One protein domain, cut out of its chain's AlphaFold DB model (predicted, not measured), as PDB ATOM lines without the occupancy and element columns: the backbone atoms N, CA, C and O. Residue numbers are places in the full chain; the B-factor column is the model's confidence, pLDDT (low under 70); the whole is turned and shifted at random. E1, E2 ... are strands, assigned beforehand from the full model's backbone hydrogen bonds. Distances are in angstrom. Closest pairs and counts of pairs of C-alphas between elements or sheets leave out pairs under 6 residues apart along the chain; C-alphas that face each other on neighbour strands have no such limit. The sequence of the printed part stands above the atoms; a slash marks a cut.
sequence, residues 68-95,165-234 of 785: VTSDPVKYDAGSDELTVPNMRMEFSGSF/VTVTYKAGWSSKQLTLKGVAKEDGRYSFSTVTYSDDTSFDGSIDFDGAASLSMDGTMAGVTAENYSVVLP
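AT A GLANCE: This is residues 68 to 95 and 165 to 234 of the 785 residues of an uncharacterized protein of Labrenzia suaedae (UniProt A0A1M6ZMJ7). One antiparallel sheet of eight strands is bent across its long strands like an open V. The long wing holds E7, E6, the first part of E3 and the last part of E2 side by side; the other wing holds E1, the remaining ends of E2 and E3, and E5 with E8, which both bend again partway along, at residues 193 and 228, and beyond its bend E5 makes a small hairpin with E4. The printed part has 98 residues with no named helix and eight named strands, E1 to E8 in order along the chain, and the class is all strand. The sheet is branched and twisted, and its neighbour pairs are antiparallel. The whole is loose, with a radius of gyration of the C-alphas of 16.4 A, and elongated, spanning 55 by 32 by 23 A.

HOW THE PARTS SIT: E3, residues 165 to 181, bends by 74 degrees at residue 176. On one side of it is E2, residues 81 to 95, which bends by 63 degrees at residue 85; N 89 and O 173 are 2.8 A apart, within hydrogen-bond range. On the other side are E6, residues 201 to 209, beside residues 167 to 175, and E5, residues 189 to 197, beside residues 177 to 181. N 172 and O 204 are 2.7 A apart, and N 179 and O 196 2.8 A. E5 and E6 meet only through their link. E7, residues 214 to 221, forms a hairpin with E6; N 205 and O 217 are 2.8 A apart. E8, residues 225 to 232, is the antiparallel neighbour of E5, at 154 degrees, with N 192 and O 229 2.8 A apart; E5 bends by 79 degrees at residue 193 and E8 by 79 degrees at residue 228. E4, residues 184 to 186, forms a hairpin with E5 on the side opposite E8, with N 191 and O 184 2.9 A apart. E1, residues 74 to 76, forms a hairpin with E2, with N 76 and O 81 2.8 A apart. Residues 68 to 69 also pair, antiparallel, with residues 88 to 89 of E2. E1 and E8 are apart.

IN THESE COORDINATES: E1 begins at C-alpha 74, (137.010, 158.352, 220.701), and is 6.8 A long; E4 measures 6.7 A. E3 is 44.7 A long, from (155.709, 144.329, 182.237) to C-alpha 181, and E2 39.8 A. E6 measures 27.9 A, E7 23.8 A and E5 20.8 A. E8 is 19.0 A long and ends at C-alpha 232, (158.772, 161.558, 210.917).

THE WHOLE: The two C-alphas farthest apart, those of Gly 78 and Ala 212, are 55.2 A apart. Residues 96 to 164 are not printed; across this cut C-alphas 95 and 165 are 8.5 A apart. The links that are printed whole are tight. The mean pLDDT of the printed part is 93.5, and no printed residue is under 70.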
ATOM      1  N   VAL A  68     143.559 155.152 204.694       93.62
ATOM      2  CA  VAL A  68     143.208 154.746 206.060       93.62
ATOM      3  C   VAL A  68     141.716 154.930 206.285       93.62
ATOM      4  O   VAL A  68     141.172 156.019 206.073       93.62
ATOM      5  N   THR A  69     141.067 153.866 206.749       94.25
ATOM      6  CA  THR A  69     139.653 153.825 207.131       94.25
ATOM      7  C   THR A  69     139.514 153.333 208.570       94.25
ATOM      8  O   THR A  69     140.311 152.525 209.046       94.25
ATOM      9  N   SER A  70     138.527 153.861 209.291       93.50
ATOM     10  CA  SER A  70     138.192 153.444 210.653       93.50
ATOM     11  C   SER A  70     136.766 153.862 211.007       93.50
ATOM     12  O   SER A  70     136.192 154.753 210.373       93.50
ATOM     13  N   ASP A  71     136.227 153.285 212.076       93.88
ATOM     14  CA  ASP A  71     135.042 153.822 212.747       93.88
ATOM     15  C   ASP A  71     135.360 155.157 213.459       93.88
ATOM     16  O   ASP A  71     136.534 155.540 213.576       93.88
ATOM     17  N   PRO A  72     134.339 155.902 213.944       90.94
ATOM     18  CA  PRO A  72     134.554 157.145 214.676       90.94
ATOM     19  C   PRO A  72     135.505 156.969 215.867       90.94
ATOM     20  O   PRO A  72     135.247 156.175 216.774       90.94
ATOM     21  N   VAL A  73     136.587 157.751 215.866       92.56
ATOM     22  CA  VAL A  73     137.570 157.772 216.955       92.56
ATOM     23  C   VAL A  73     136.970 158.353 218.232       92.56
ATOM     24  O   VAL A  73     136.102 159.229 218.184       92.56
ATOM     25  N   LYS A  74     137.442 157.877 219.384       91.00
ATOM     26  CA  LYS A  74     137.010 158.352 220.701       91.00
ATOM     27  C   LYS A  74     138.224 158.639 221.574       91.00
ATOM     28  O   LYS A  74     139.043 157.749 221.767       91.00
ATOM     29  N   TYR A  75     138.291 159.838 222.146       91.12
ATOM     30  CA  TYR A  75     139.312 160.197 223.129       91.12
ATOM     31  C   TYR A  75     138.754 160.236 224.561       91.12
ATOM     32  O   TYR A  75     137.678 160.792 224.808       91.12
ATOM     33  N   ASP A  76     139.491 159.657 225.508       88.69
ATOM     34  CA  ASP A  76     139.254 159.727 226.952       88.69
ATOM     35  C   ASP A  76     140.361 160.545 227.632       88.69
ATOM     36  O   ASP A  76     141.502 160.101 227.778       88.69
ATOM     37  N   ALA A  77     140.004 161.744 228.093       84.19
ATOM     38  CA  ALA A  77     140.934 162.676 228.726       84.19
ATOM     39  C   ALA A  77     141.389 162.253 230.138       84.19
ATOM     40  O   ALA A  77     142.349 162.812 230.663       84.19
ATOM     41  N   GLY A  78     140.694 161.314 230.793       83.06
ATOM     42  CA  GLY A  78     141.070 160.803 232.113       83.06
ATOM     43  C   GLY A  78     142.212 159.789 232.051       83.06
ATOM     44  O   GLY A  78     143.012 159.715 232.984       83.06
ATOM     45  N   SER A  79     142.291 159.033 230.954       85.38
ATOM     46  CA  SER A  79     143.339 158.042 230.686       85.38
ATOM     47  C   SER A  79     144.331 158.454 229.594       85.38
ATOM     48  O   SER A  79     145.235 157.670 229.305       85.38
ATOM     49  N   ASP A  80     144.149 159.643 229.009       90.81
ATOM     50  CA  ASP A  80     144.886 160.155 227.845       90.81
ATOM     51  C   ASP A  80     144.938 159.135 226.698       90.81
ATOM     52  O   ASP A  80     145.997 158.782 226.185       90.81
ATOM     53  N   GLU A  81     143.770 158.585 226.360       93.50
ATOM     54  CA  GLU A  81     143.643 157.437 225.463       93.50
ATOM     55  C   GLU A  81     142.751 157.767 224.267       93.50
ATOM     56  O   GLU A  81     141.600 158.161 224.436       93.50
ATOM     57  N   LEU A  82     143.272 157.574 223.056       95.31
ATOM     58  CA  LEU A  82     142.544 157.666 221.795       95.31
ATOM     59  C   LEU A  82     142.313 156.256 221.237       95.31
ATOM     60  O   LEU A  82     143.257 155.544 220.900       95.31
ATOM     61  N   THR A  83     141.049 155.853 221.133       95.69
ATOM     62  CA  THR A  83     140.635 154.558 220.582       95.69
ATOM     63  C   THR A  83     140.170 154.717 219.136       95.69
ATOM     64  O   THR A  83     139.299 155.543 218.843       95.69
ATOM     65  N   VAL A  84     140.708 153.882 218.250       96.19
ATOM     66  CA  VAL A  84     140.384 153.804 216.821       96.19
ATOM     67  C   VAL A  84     139.820 152.408 216.525       96.19
ATOM     68  O   VAL A  84     140.588 151.446 216.420       96.19
ATOM     69  N   PRO A  85     138.488 152.251 216.428       96.56
ATOM     70  CA  PRO A  85     137.879 150.958 216.136       96.56
ATOM     71  C   PRO A  85     137.945 150.623 214.639       96.56
ATOM     72  O   PRO A  85     137.842 151.511 213.790       96.56
ATOM     73  N   ASN A  86     138.069 149.331 214.328       95.62
ATOM     74  CA  ASN A  86     138.055 148.766 212.972       95.62
ATOM     75  C   ASN A  86     138.984 149.506 211.999       95.62
ATOM     76  O   ASN A  86     138.587 149.882 210.897       95.62
ATOM     77  N   MET A  87     140.221 149.745 212.430       95.56
ATOM     78  CA  MET A  87     141.210 150.437 211.619       95.56
ATOM     79  C   MET A  87     141.678 149.529 210.478       95.56
ATOM     80  O   MET A  87     142.075 148.387 210.714       95.56
ATOM     81  N   ARG A  88     141.694 150.059 209.255       95.88
ATOM     82  CA  ARG A  88     142.260 149.412 208.071       95.88
ATOM     83  C   ARG A  88     143.099 150.414 207.286       95.88
ATOM     84  O   ARG A  88     142.615 151.493 206.951       95.88
ATOM     85  N   MET A  89     144.345 150.049 207.015       95.12
ATOM     86  CA  MET A  89     145.255 150.760 206.125       95.12
ATOM     87  C   MET A  89     145.423 149.938 204.851       95.12
ATOM     88  O   MET A  89     145.611 148.725 204.935       95.12
ATOM     89  N   GLU A  90     145.351 150.577 203.692       95.38
ATOM     90  CA  GLU A  90     145.578 149.941 202.397       95.38
ATOM     91  C   GLU A  90     146.552 150.774 201.568       95.38
ATOM     92  O   GLU A  90     146.506 152.003 201.559       95.38
ATOM     93  N   PHE A  91     147.440 150.086 200.869       92.38
ATOM     94  CA  PHE A  91     148.377 150.667 199.927       92.38
ATOM     95  C   PHE A  91     148.354 149.809 198.668       92.38
ATOM     96  O   PHE A  91     148.542 148.596 198.739       92.38
ATOM     97  N   SER A  92     148.083 150.404 197.515       92.88
ATOM     98  CA  SER A  92     148.041 149.677 196.249       92.88
ATOM     99  C   SER A  92     148.397 150.585 195.093       92.88
ATOM    100  O   SER A  92     148.110 151.780 195.133       92.88
ATOM    101  N   GLY A  93     148.942 150.003 194.038       90.12
ATOM    102  CA  GLY A  93     149.262 150.721 192.820       90.12
ATOM    103  C   GLY A  93     149.732 149.777 191.731       90.12
ATOM    104  O   GLY A  93     149.779 148.558 191.908       90.12
ATOM    105  N   SER A  94     150.084 150.364 190.598       89.50
ATOM    106  CA  SER A  94     150.773 149.668 189.528       89.50
ATOM    107  C   SER A  94     151.851 150.562 188.939       89.50
ATOM    108  O   SER A  94     151.752 151.791 188.977       89.50
ATOM    109  N   PHE A  95     152.896 149.941 188.418       82.19
ATOM    110  CA  PHE A  95     153.890 150.607 187.593       82.19
ATOM    111  C   PHE A  95     154.283 149.677 186.453       82.19
ATOM    112  O   PHE A  95     154.170 148.457 186.559       82.19
ATOM    113  N   VAL A 165     156.343 145.121 181.177       80.19
ATOM    114  CA  VAL A 165     155.709 144.329 182.237       80.19
ATOM    115  C   VAL A 165     155.009 145.272 183.204       80.19
ATOM    116  O   VAL A 165     155.621 146.195 183.754       80.19
ATOM    117  N   THR A 166     153.713 145.048 183.431       88.25
ATOM    118  CA  THR A 166     152.950 145.802 184.430       88.25
ATOM    119  C   THR A 166     152.964 145.071 185.764       88.25
ATOM    120  O   THR A 166     152.381 144.004 185.914       88.25
ATOM    121  N   VAL A 167     153.591 145.680 186.767       88.81
ATOM    122  CA  VAL A 167     153.590 145.166 188.136       88.81
ATOM    123  C   VAL A 167     152.445 145.806 188.898       88.81
ATOM    124  O   VAL A 167     152.409 147.027 189.065       88.81
ATOM    125  N   THR A 168     151.519 144.989 189.392       93.12
ATOM    126  CA  THR A 168     150.432 145.432 190.271       93.12
ATOM    127  C   THR A 168     150.712 144.971 191.689       93.12
ATOM    128  O   THR A 168     151.006 143.802 191.918       93.12
ATOM    129  N   TYR A 169     150.593 145.868 192.665       93.56
ATOM    130  CA  TYR A 169     150.808 145.540 194.070       93.56
ATOM    131  C   TYR A 169     149.656 146.017 194.950       93.56
ATOM    132  O   TYR A 169     149.005 147.034 194.693       93.56
ATOM    133  N   LYS A 170     149.425 145.280 196.032       95.19
ATOM    134  CA  LYS A 170     148.483 145.616 197.093       95.19
ATOM    135  C   LYS A 170     149.052 145.173 198.433       95.19
ATOM    136  O   LYS A 170     149.642 144.105 198.525       95.19
ATOM    137  N   ALA A 171     148.843 145.972 199.465       95.69
ATOM    138  CA  ALA A 171     149.119 145.647 200.850       95.69
ATOM    139  C   ALA A 171     147.997 146.193 201.740       95.69
ATOM    140  O   ALA A 171     147.451 147.271 201.491       95.69
ATOM    141  N   GLY A 172     147.656 145.442 202.776       95.12
ATOM    142  CA  GLY A 172     146.626 145.744 203.750       95.12
ATOM    143  C   GLY A 172     147.139 145.504 205.165       95.12
ATOM    144  O   GLY A 172     147.863 144.548 205.430       95.12
ATOM    145  N   TRP A 173     146.741 146.372 206.088       95.75
ATOM    146  CA  TRP A 173     146.928 146.202 207.527       95.75
ATOM    147  C   TRP A 173     145.604 146.485 208.220       95.75
ATOM    148  O   TRP A 173     144.987 147.519 207.970       95.75
ATOM    149  N   SER A 174     145.147 145.608 209.108       95.94
ATOM    150  CA  SER A 174     143.886 145.815 209.817       95.94
ATOM    151  C   SER A 174     143.949 145.394 211.276       95.94
ATOM    152  O   SER A 174     144.704 144.501 211.641       95.94
ATOM    153  N   SER A 175     143.172 146.064 212.123       96.62
ATOM    154  CA  SER A 175     143.069 145.769 213.552       96.62
ATOM    155  C   SER A 175     141.690 146.192 214.060       96.62
ATOM    156  O   SER A 175     141.237 147.301 213.755       96.62
ATOM    157  N   LYS A 176     140.996 145.345 214.839       95.88
ATOM    158  CA  LYS A 176     139.684 145.723 215.405       95.88
ATOM    159  C   LYS A 176     139.782 146.907 216.349       95.88
ATOM    160  O   LYS A 176     138.811 147.652 216.474       95.88
ATOM    161  N   GLN A 177     140.919 147.089 217.010       95.38
ATOM    162  CA  GLN A 177     141.131 148.224 217.886       95.38
ATOM    163  C   GLN A 177     142.601 148.641 217.900       95.38
ATOM    164  O   GLN A 177     143.461 147.908 218.379       95.38
ATOM    165  N   LEU A 178     142.858 149.871 217.461       96.31
ATOM    166  CA  LEU A 178     144.095 150.589 217.746       96.31
ATOM    167  C   LEU A 178     143.859 151.527 218.938       96.31
ATOM    168  O   LEU A 178     142.885 152.280 218.974       96.31
ATOM    169  N   THR A 179     144.754 151.482 219.915       96.56
ATOM    170  CA  THR A 179     144.747 152.344 221.100       96.56
ATOM    171  C   THR A 179     146.032 153.164 221.125       96.56
ATOM    172  O   THR A 179     147.126 152.603 221.079       96.56
ATOM    173  N   LEU A 180     145.903 154.487 221.188       96.69
ATOM    174  CA  LEU A 180     147.015 155.437 221.199       96.69
ATOM    175  C   LEU A 180     146.983 156.256 222.491       96.69
ATOM    176  O   LEU A 180     145.919 156.723 222.892       96.69
ATOM    177  N   LYS A 181     148.138 156.465 223.126       96.06
ATOM    178  CA  LYS A 181     148.285 157.339 224.304       96.06
ATOM    179  C   LYS A 181     149.335 158.412 224.073       96.06
ATOM    180  O   LYS A 181     150.275 158.176 223.313       96.06
ATOM    181  N   GLY A 182     149.180 159.574 224.711       93.44
ATOM    182  CA  GLY A 182     150.147 160.669 224.616       93.44
ATOM    183  C   GLY A 182     150.363 161.167 223.187       93.44
ATOM    184  O   GLY A 182     151.502 161.399 222.793       93.44
ATOM    185  N   VAL A 183     149.286 161.262 222.396       94.81
ATOM    186  CA  VAL A 183     149.345 161.673 220.985       94.81
ATOM    187  C   VAL A 183     149.809 163.125 220.896       94.81
ATOM    188  O   VAL A 183     149.108 164.031 221.346       94.81
ATOM    189  N   ALA A 184     150.967 163.355 220.283       94.44
ATOM    190  CA  ALA A 184     151.506 164.693 220.078       94.44
ATOM    191  C   ALA A 184     152.228 164.821 218.730       94.44
ATOM    192  O   ALA A 184     152.653 163.831 218.128       94.44
ATOM    193  N   LYS A 185     152.342 166.066 218.257       94.69
ATOM    194  CA  LYS A 185     153.131 166.446 217.084       94.69
ATOM    195  C   LYS A 185     153.946 167.695 217.408       94.69
ATOM    196  O   LYS A 185     153.368 168.725 217.748       94.69
ATOM    197  N   GLU A 186     155.262 167.609 217.270       93.50
ATOM    198  CA  GLU A 186     156.203 168.719 217.474       93.50
ATOM    199  C   GLU A 186     157.238 168.697 216.345       93.50
ATOM    200  O   GLU A 186     157.739 167.634 215.991       93.50
ATOM    201  N   ASP A 187     157.491 169.844 215.707       88.81
ATOM    202  CA  ASP A 187     158.444 169.984 214.591       88.81
ATOM    203  C   ASP A 187     158.298 168.927 213.471       88.81
ATOM    204  O   ASP A 187     159.273 168.445 212.902       88.81
ATOM    205  N   GLY A 188     157.054 168.542 213.150       87.75
ATOM    206  CA  GLY A 188     156.743 167.547 212.110       87.75
ATOM    207  C   GLY A 188     156.878 166.084 212.549       87.75
ATOM    208  O   GLY A 188     156.480 165.190 211.805       87.75
ATOM    209  N   ARG A 189     157.363 165.828 213.767       93.88
ATOM    210  CA  ARG A 189     157.474 164.495 214.360       93.88
ATOM    211  C   ARG A 189     156.203 164.124 215.102       93.88
ATOM    212  O   ARG A 189     155.748 164.870 215.963       93.88
ATOM    213  N   TYR A 190     155.672 162.946 214.805       96.00
ATOM    214  CA  TYR A 190     154.588 162.334 215.564       96.00
ATOM    215  C   TYR A 190     155.163 161.536 216.726       96.00
ATOM    216  O   TYR A 190     156.142 160.813 216.542       96.00
ATOM    217  N   SER A 191     154.554 161.643 217.905       96.69
ATOM    218  CA  SER A 191     154.940 160.881 219.092       96.69
ATOM    219  C   SER A 191     153.727 160.319 219.823       96.69
ATOM    220  O   SER A 191     152.685 160.970 219.909       96.69
ATOM    221  N   PHE A 192     153.899 159.127 220.383       96.88
ATOM    222  CA  PHE A 192     152.895 158.375 221.120       96.88
ATOM    223  C   PHE A 192     153.573 157.734 222.332       96.88
ATOM    224  O   PHE A 192     154.562 157.016 222.181       96.88
ATOM    225  N   SER A 193     153.050 157.941 223.540       97.00
ATOM    226  CA  SER A 193     153.577 157.260 224.731       97.00
ATOM    227  C   SER A 193     153.331 155.753 224.666       97.00
ATOM    228  O   SER A 193     154.142 154.962 225.146       97.00
ATOM    229  N   THR A 194     152.215 155.341 224.059       97.44
ATOM    230  CA  THR A 194     151.907 153.932 223.799       97.44
ATOM    231  C   THR A 194     151.096 153.796 222.518       97.44
ATOM    232  O   THR A 194     150.153 154.557 222.297       97.44
ATOM    233  N   VAL A 195     151.442 152.805 221.702       97.31
ATOM    234  CA  VAL A 195     150.677 152.348 220.537       97.31
ATOM    235  C   VAL A 195     150.341 150.884 220.769       97.31
ATOM    236  O   VAL A 195     151.253 150.085 220.942       97.31
ATOM    237  N   THR A 196     149.062 150.519 220.780       97.00
ATOM    238  CA  THR A 196     148.627 149.132 220.991       97.00
ATOM    239  C   THR A 196     147.610 148.728 219.940       97.00
ATOM    240  O   THR A 196     146.550 149.342 219.834       97.00
ATOM    241  N   TYR A 197     147.912 147.665 219.208       96.44
ATOM    242  CA  TYR A 197     146.976 146.987 218.323       96.44
ATOM    243  C   TYR A 197     146.358 145.772 219.028       96.44
ATOM    244  O   TYR A 197     146.995 145.145 219.876       96.44
ATOM    245  N   SER A 198     145.114 145.431 218.690       94.88
ATOM    246  CA  SER A 198     144.414 144.279 219.269       94.88
ATOM    247  C   SER A 198     144.957 142.933 218.770       94.88
ATOM    248  O   SER A 198     145.661 142.857 217.764       94.88
ATOM    249  N   ASP A 199     144.606 141.846 219.465       94.19
ATOM    250  CA  ASP A 199     145.126 140.489 219.206       94.19
ATOM    251  C   ASP A 199     144.763 139.886 217.845       94.19
ATOM    252  O   ASP A 199     145.273 138.841 217.454       94.19
ATOM    253  N   ASP A 200     143.848 140.524 217.134       93.88
ATOM    254  CA  ASP A 200     143.352 140.113 215.830       93.88
ATOM    255  C   ASP A 200     143.905 140.976 214.698       93.88
ATOM    256  O   ASP A 200     143.299 141.075 213.631       93.88
ATOM    257  N   THR A 201     145.040 141.626 214.945       96.62
ATOM    258  CA  THR A 201     145.722 142.410 213.927       96.62
ATOM    259  C   THR A 201     146.161 141.489 212.803       96.62
ATOM    260  O   THR A 201     146.744 140.432 213.044       96.62
ATOM    261  N   SER A 202     145.874 141.882 211.571       96.19
ATOM    262  CA  SER A 202     146.212 141.119 210.380       96.19
ATOM    263  C   SER A 202     146.888 142.000 209.349       96.19
ATOM    264  O   SER A 202     146.656 143.209 209.293       96.19
ATOM    265  N   PHE A 203     147.682 141.374 208.496       95.44
ATOM    266  CA  PHE A 203     148.197 142.000 207.293       95.44
ATOM    267  C   PHE A 203     147.992 141.066 206.102       95.44
ATOM    268  O   PHE A 203     147.914 139.847 206.260       95.44
ATOM    269  N   ASP A 204     147.884 141.650 204.921       96.19
ATOM    270  CA  ASP A 204     147.793 140.943 203.653       96.19
ATOM    271  C   ASP A 204     148.563 141.715 202.585       96.19
ATOM    272  O   ASP A 204     148.740 142.927 202.686       96.19
ATOM    273  N   GLY A 205     149.072 141.023 201.577       95.75
ATOM    274  CA  GLY A 205     149.781 141.646 200.477       95.75
ATOM    275  C   GLY A 205     149.852 140.746 199.259       95.75
ATOM    276  O   GLY A 205     149.859 139.521 199.369       95.75
ATOM    277  N   SER A 206     149.896 141.358 198.083       96.06
ATOM    278  CA  SER A 206     150.063 140.665 196.814       96.06
ATOM    279  C   SER A 206     150.843 141.514 195.822       96.06
ATOM    280  O   SER A 206     150.612 142.719 195.738       96.06
ATOM    281  N   ILE A 207     151.708 140.879 195.041       94.06
ATOM    282  CA  ILE A 207     152.396 141.453 193.885       94.06
ATOM    283  C   ILE A 207     152.124 140.527 192.700       94.06
ATOM    284  O   ILE A 207     152.293 139.316 192.826       94.06
ATOM    285  N   ASP A 208     151.693 141.087 191.578       92.44
ATOM    286  CA  ASP A 208     151.426 140.385 190.324       92.44
ATOM    287  C   ASP A 208     152.261 141.013 189.205       92.44
ATOM    288  O   ASP A 208     152.274 142.236 189.055       92.44
ATOM    289  N   PHE A 209     152.979 140.176 188.462       89.94
ATOM    290  CA  PHE A 209     153.853 140.554 187.353       89.94
ATOM    291  C   PHE A 209     153.166 140.229 186.021       89.94
ATOM    292  O   PHE A 209     153.657 139.410 185.252       89.94
ATOM    293  N   ASP A 210     151.989 140.814 185.802       87.19
ATOM    294  CA  ASP A 210     151.160 140.634 184.601       87.19
ATOM    295  C   ASP A 210     150.907 139.154 184.244       87.19
ATOM    296  O   ASP A 210     150.996 138.721 183.098       87.19
ATOM    297  N   GLY A 211     150.650 138.336 185.270       82.69
ATOM    298  CA  GLY A 211     150.448 136.891 185.133       82.69
ATOM    299  C   GLY A 211     151.713 136.032 184.980       82.69
ATOM    300  O   GLY A 211     151.612 134.820 185.184       82.69
ATOM    301  N   ALA A 212     152.891 136.611 184.717       85.12
ATOM    302  CA  ALA A 212     154.154 135.861 184.622       85.12
ATOM    303  C   ALA A 212     154.596 135.288 185.982       85.12
ATOM    304  O   ALA A 212     155.128 134.182 186.082       85.12
ATOM    305  N   ALA A 213     154.332 136.029 187.059       88.56
ATOM    306  CA  ALA A 213     154.541 135.580 188.428       88.56
ATOM    307  C   ALA A 213     153.566 136.280 189.380       88.56
ATOM    308  O   ALA A 213     153.152 137.414 189.148       88.56
ATOM    309  N   SER A 214     153.236 135.626 190.491       92.88
ATOM    310  CA  SER A 214     152.477 136.245 191.579       92.88
ATOM    311  C   SER A 214     153.024 135.838 192.941       92.88
ATOM    312  O   SER A 214     153.286 134.664 193.200       92.88
ATOM    313  N   LEU A 215     153.169 136.813 193.833       94.94
ATOM    314  CA  LEU A 215     153.489 136.619 195.241       94.94
ATOM    315  C   LEU A 215     152.298 137.092 196.066       94.94
ATOM    316  O   LEU A 215     151.821 138.205 195.884       94.94
ATOM    317  N   SER A 216     151.838 136.274 197.000       96.44
ATOM    318  CA  SER A 216     150.854 136.654 198.011       96.44
ATOM    319  C   SER A 216     151.390 136.341 199.398       96.44
ATOM    320  O   SER A 216     152.133 135.378 199.580       96.44
ATOM    321  N   MET A 217     151.038 137.172 200.370       97.00
ATOM    322  CA  MET A 217     151.448 137.049 201.759       97.00
ATOM    323  C   MET A 217     150.273 137.448 202.648       97.00
ATOM    324  O   MET A 217     149.588 138.429 202.370       97.00
ATOM    325  N   ASP A 218     150.042 136.715 203.723       97.00
ATOM    326  CA  ASP A 218     149.041 137.051 204.728       97.00
ATOM    327  C   ASP A 218     149.546 136.678 206.116       97.00
ATOM    328  O   ASP A 218     150.442 135.848 206.276       97.00
ATOM    329  N   GLY A 219     148.995 137.304 207.147       96.19
ATOM    330  CA  GLY A 219     149.369 136.943 208.496       96.19
ATOM    331  C   GLY A 219     148.563 137.617 209.582       96.19
ATOM    332  O   GLY A 219     147.765 138.528 209.351       96.19
ATOM    333  N   THR A 220     148.788 137.141 210.801       96.62
ATOM    334  CA  THR A 220     148.164 137.639 212.025       96.62
ATOM    335  C   THR A 220     149.221 137.934 213.075       96.62
ATOM    336  O   THR A 220     150.258 137.272 213.133       96.62
ATOM    337  N   MET A 221     148.961 138.930 213.916       94.88
ATOM    338  CA  MET A 221     149.811 139.325 215.033       94.88
ATOM    339  C   MET A 221     148.949 139.561 216.267       94.88
ATOM    340  O   MET A 221     147.954 140.286 216.210       94.88
ATOM    341  N   ALA A 222     149.360 138.979 217.388       91.75
ATOM    342  CA  ALA A 222     148.730 139.220 218.675       91.75
ATOM    343  C   ALA A 222     149.341 140.460 219.351       91.75
ATOM    344  O   ALA A 222     150.551 140.648 219.289       91.75
ATOM    345  N   GLY A 223     148.522 141.282 220.013       85.69
ATOM    346  CA  GLY A 223     148.923 142.287 221.002       85.69
ATOM    347  C   GLY A 223     150.104 143.207 220.677       85.69
ATOM    348  O   GLY A 223     150.876 143.512 221.593       85.69
ATOM    349  N   VAL A 224     150.281 143.647 219.422       95.19
ATOM    350  CA  VAL A 224     151.431 144.486 219.039       95.19
ATOM    351  C   VAL A 224     151.420 145.780 219.847       95.19
ATOM    352  O   VAL A 224     150.489 146.579 219.730       95.19
ATOM    353  N   THR A 225     152.453 145.994 220.659       97.12
ATOM    354  CA  THR A 225     152.552 147.156 221.550       97.12
ATOM    355  C   THR A 225     153.898 147.842 221.397       97.12
ATOM    356  O   THR A 225     154.923 147.168 221.448       97.12
ATOM    357  N   ALA A 226     153.902 149.166 221.249       97.38
ATOM    358  CA  ALA A 226     155.099 150.000 221.242       97.38
ATOM    359  C   ALA A 226     155.031 151.082 222.329       97.38
ATOM    360  O   ALA A 226     153.980 151.699 222.521       97.38
ATOM    361  N   GLU A 227     156.147 151.342 223.005       98.12
ATOM    362  CA  GLU A 227     156.284 152.381 224.033       98.12
ATOM    363  C   GLU A 227     157.161 153.535 223.542       98.12
ATOM    364  O   GLU A 227     158.219 153.317 222.949       98.12
ATOM    365  N   ASN A 228     156.732 154.769 223.823       97.44
ATOM    366  CA  ASN A 228     157.424 156.003 223.429       97.44
ATOM    367  C   ASN A 228     157.775 156.042 221.930       97.44
ATOM    368  O   ASN A 228     158.875 156.432 221.537       97.44
ATOM    369  N   TYR A 229     156.829 155.618 221.090       97.00
ATOM    370  CA  TYR A 229     156.988 155.572 219.644       97.00
ATOM    371  C   TYR A 229     157.002 156.980 219.051       97.00
ATOM    372  O   TYR A 229     156.120 157.790 219.334       97.00
ATOM    373  N   SER A 230     157.976 157.269 218.193       96.38
ATOM    374  CA  SER A 230     158.021 158.504 217.422       96.38
ATOM    375  C   SER A 230     158.536 158.288 216.007       96.38
ATOM    376  O   SER A 230     159.407 157.450 215.762       96.38
ATOM    377  N   VAL A 231     157.991 159.060 215.069       95.00
ATOM    378  CA  VAL A 231     158.277 158.931 213.640       95.00
ATOM    379  C   VAL A 231     158.120 160.271 212.926       95.00
ATOM    380  O   VAL A 231     157.274 161.092 213.289       95.00
ATOM    381  N   VAL A 232     158.933 160.478 211.894       93.38
ATOM    382  CA  VAL A 232     158.772 161.558 210.917       93.38
ATOM    383  C   VAL A 232     158.342 160.918 209.604       93.38
ATOM    384  O   VAL A 232     159.038 160.047 209.082       93.38
ATOM    385  N   LEU A 233     157.183 161.328 209.093       91.50
ATOM    386  CA  LEU A 233     156.710 160.882 207.787       91.50
ATOM    387  C   LEU A 233     157.403 161.726 206.706       91.50
ATOM    388  O   LEU A 233     157.248 162.949 206.738       91.50
ATOM    389  N   PRO A 234     158.190 161.120 205.798       92.00
ATOM    390  CA  PRO A 234     158.829 161.865 204.718       92.00
ATOM    391  C   PRO A 234     157.818 162.351 203.679       92.00
ATOM    392  O   PRO A 234     156.730 161.796 203.551       92.00
TER     393      PRO A 234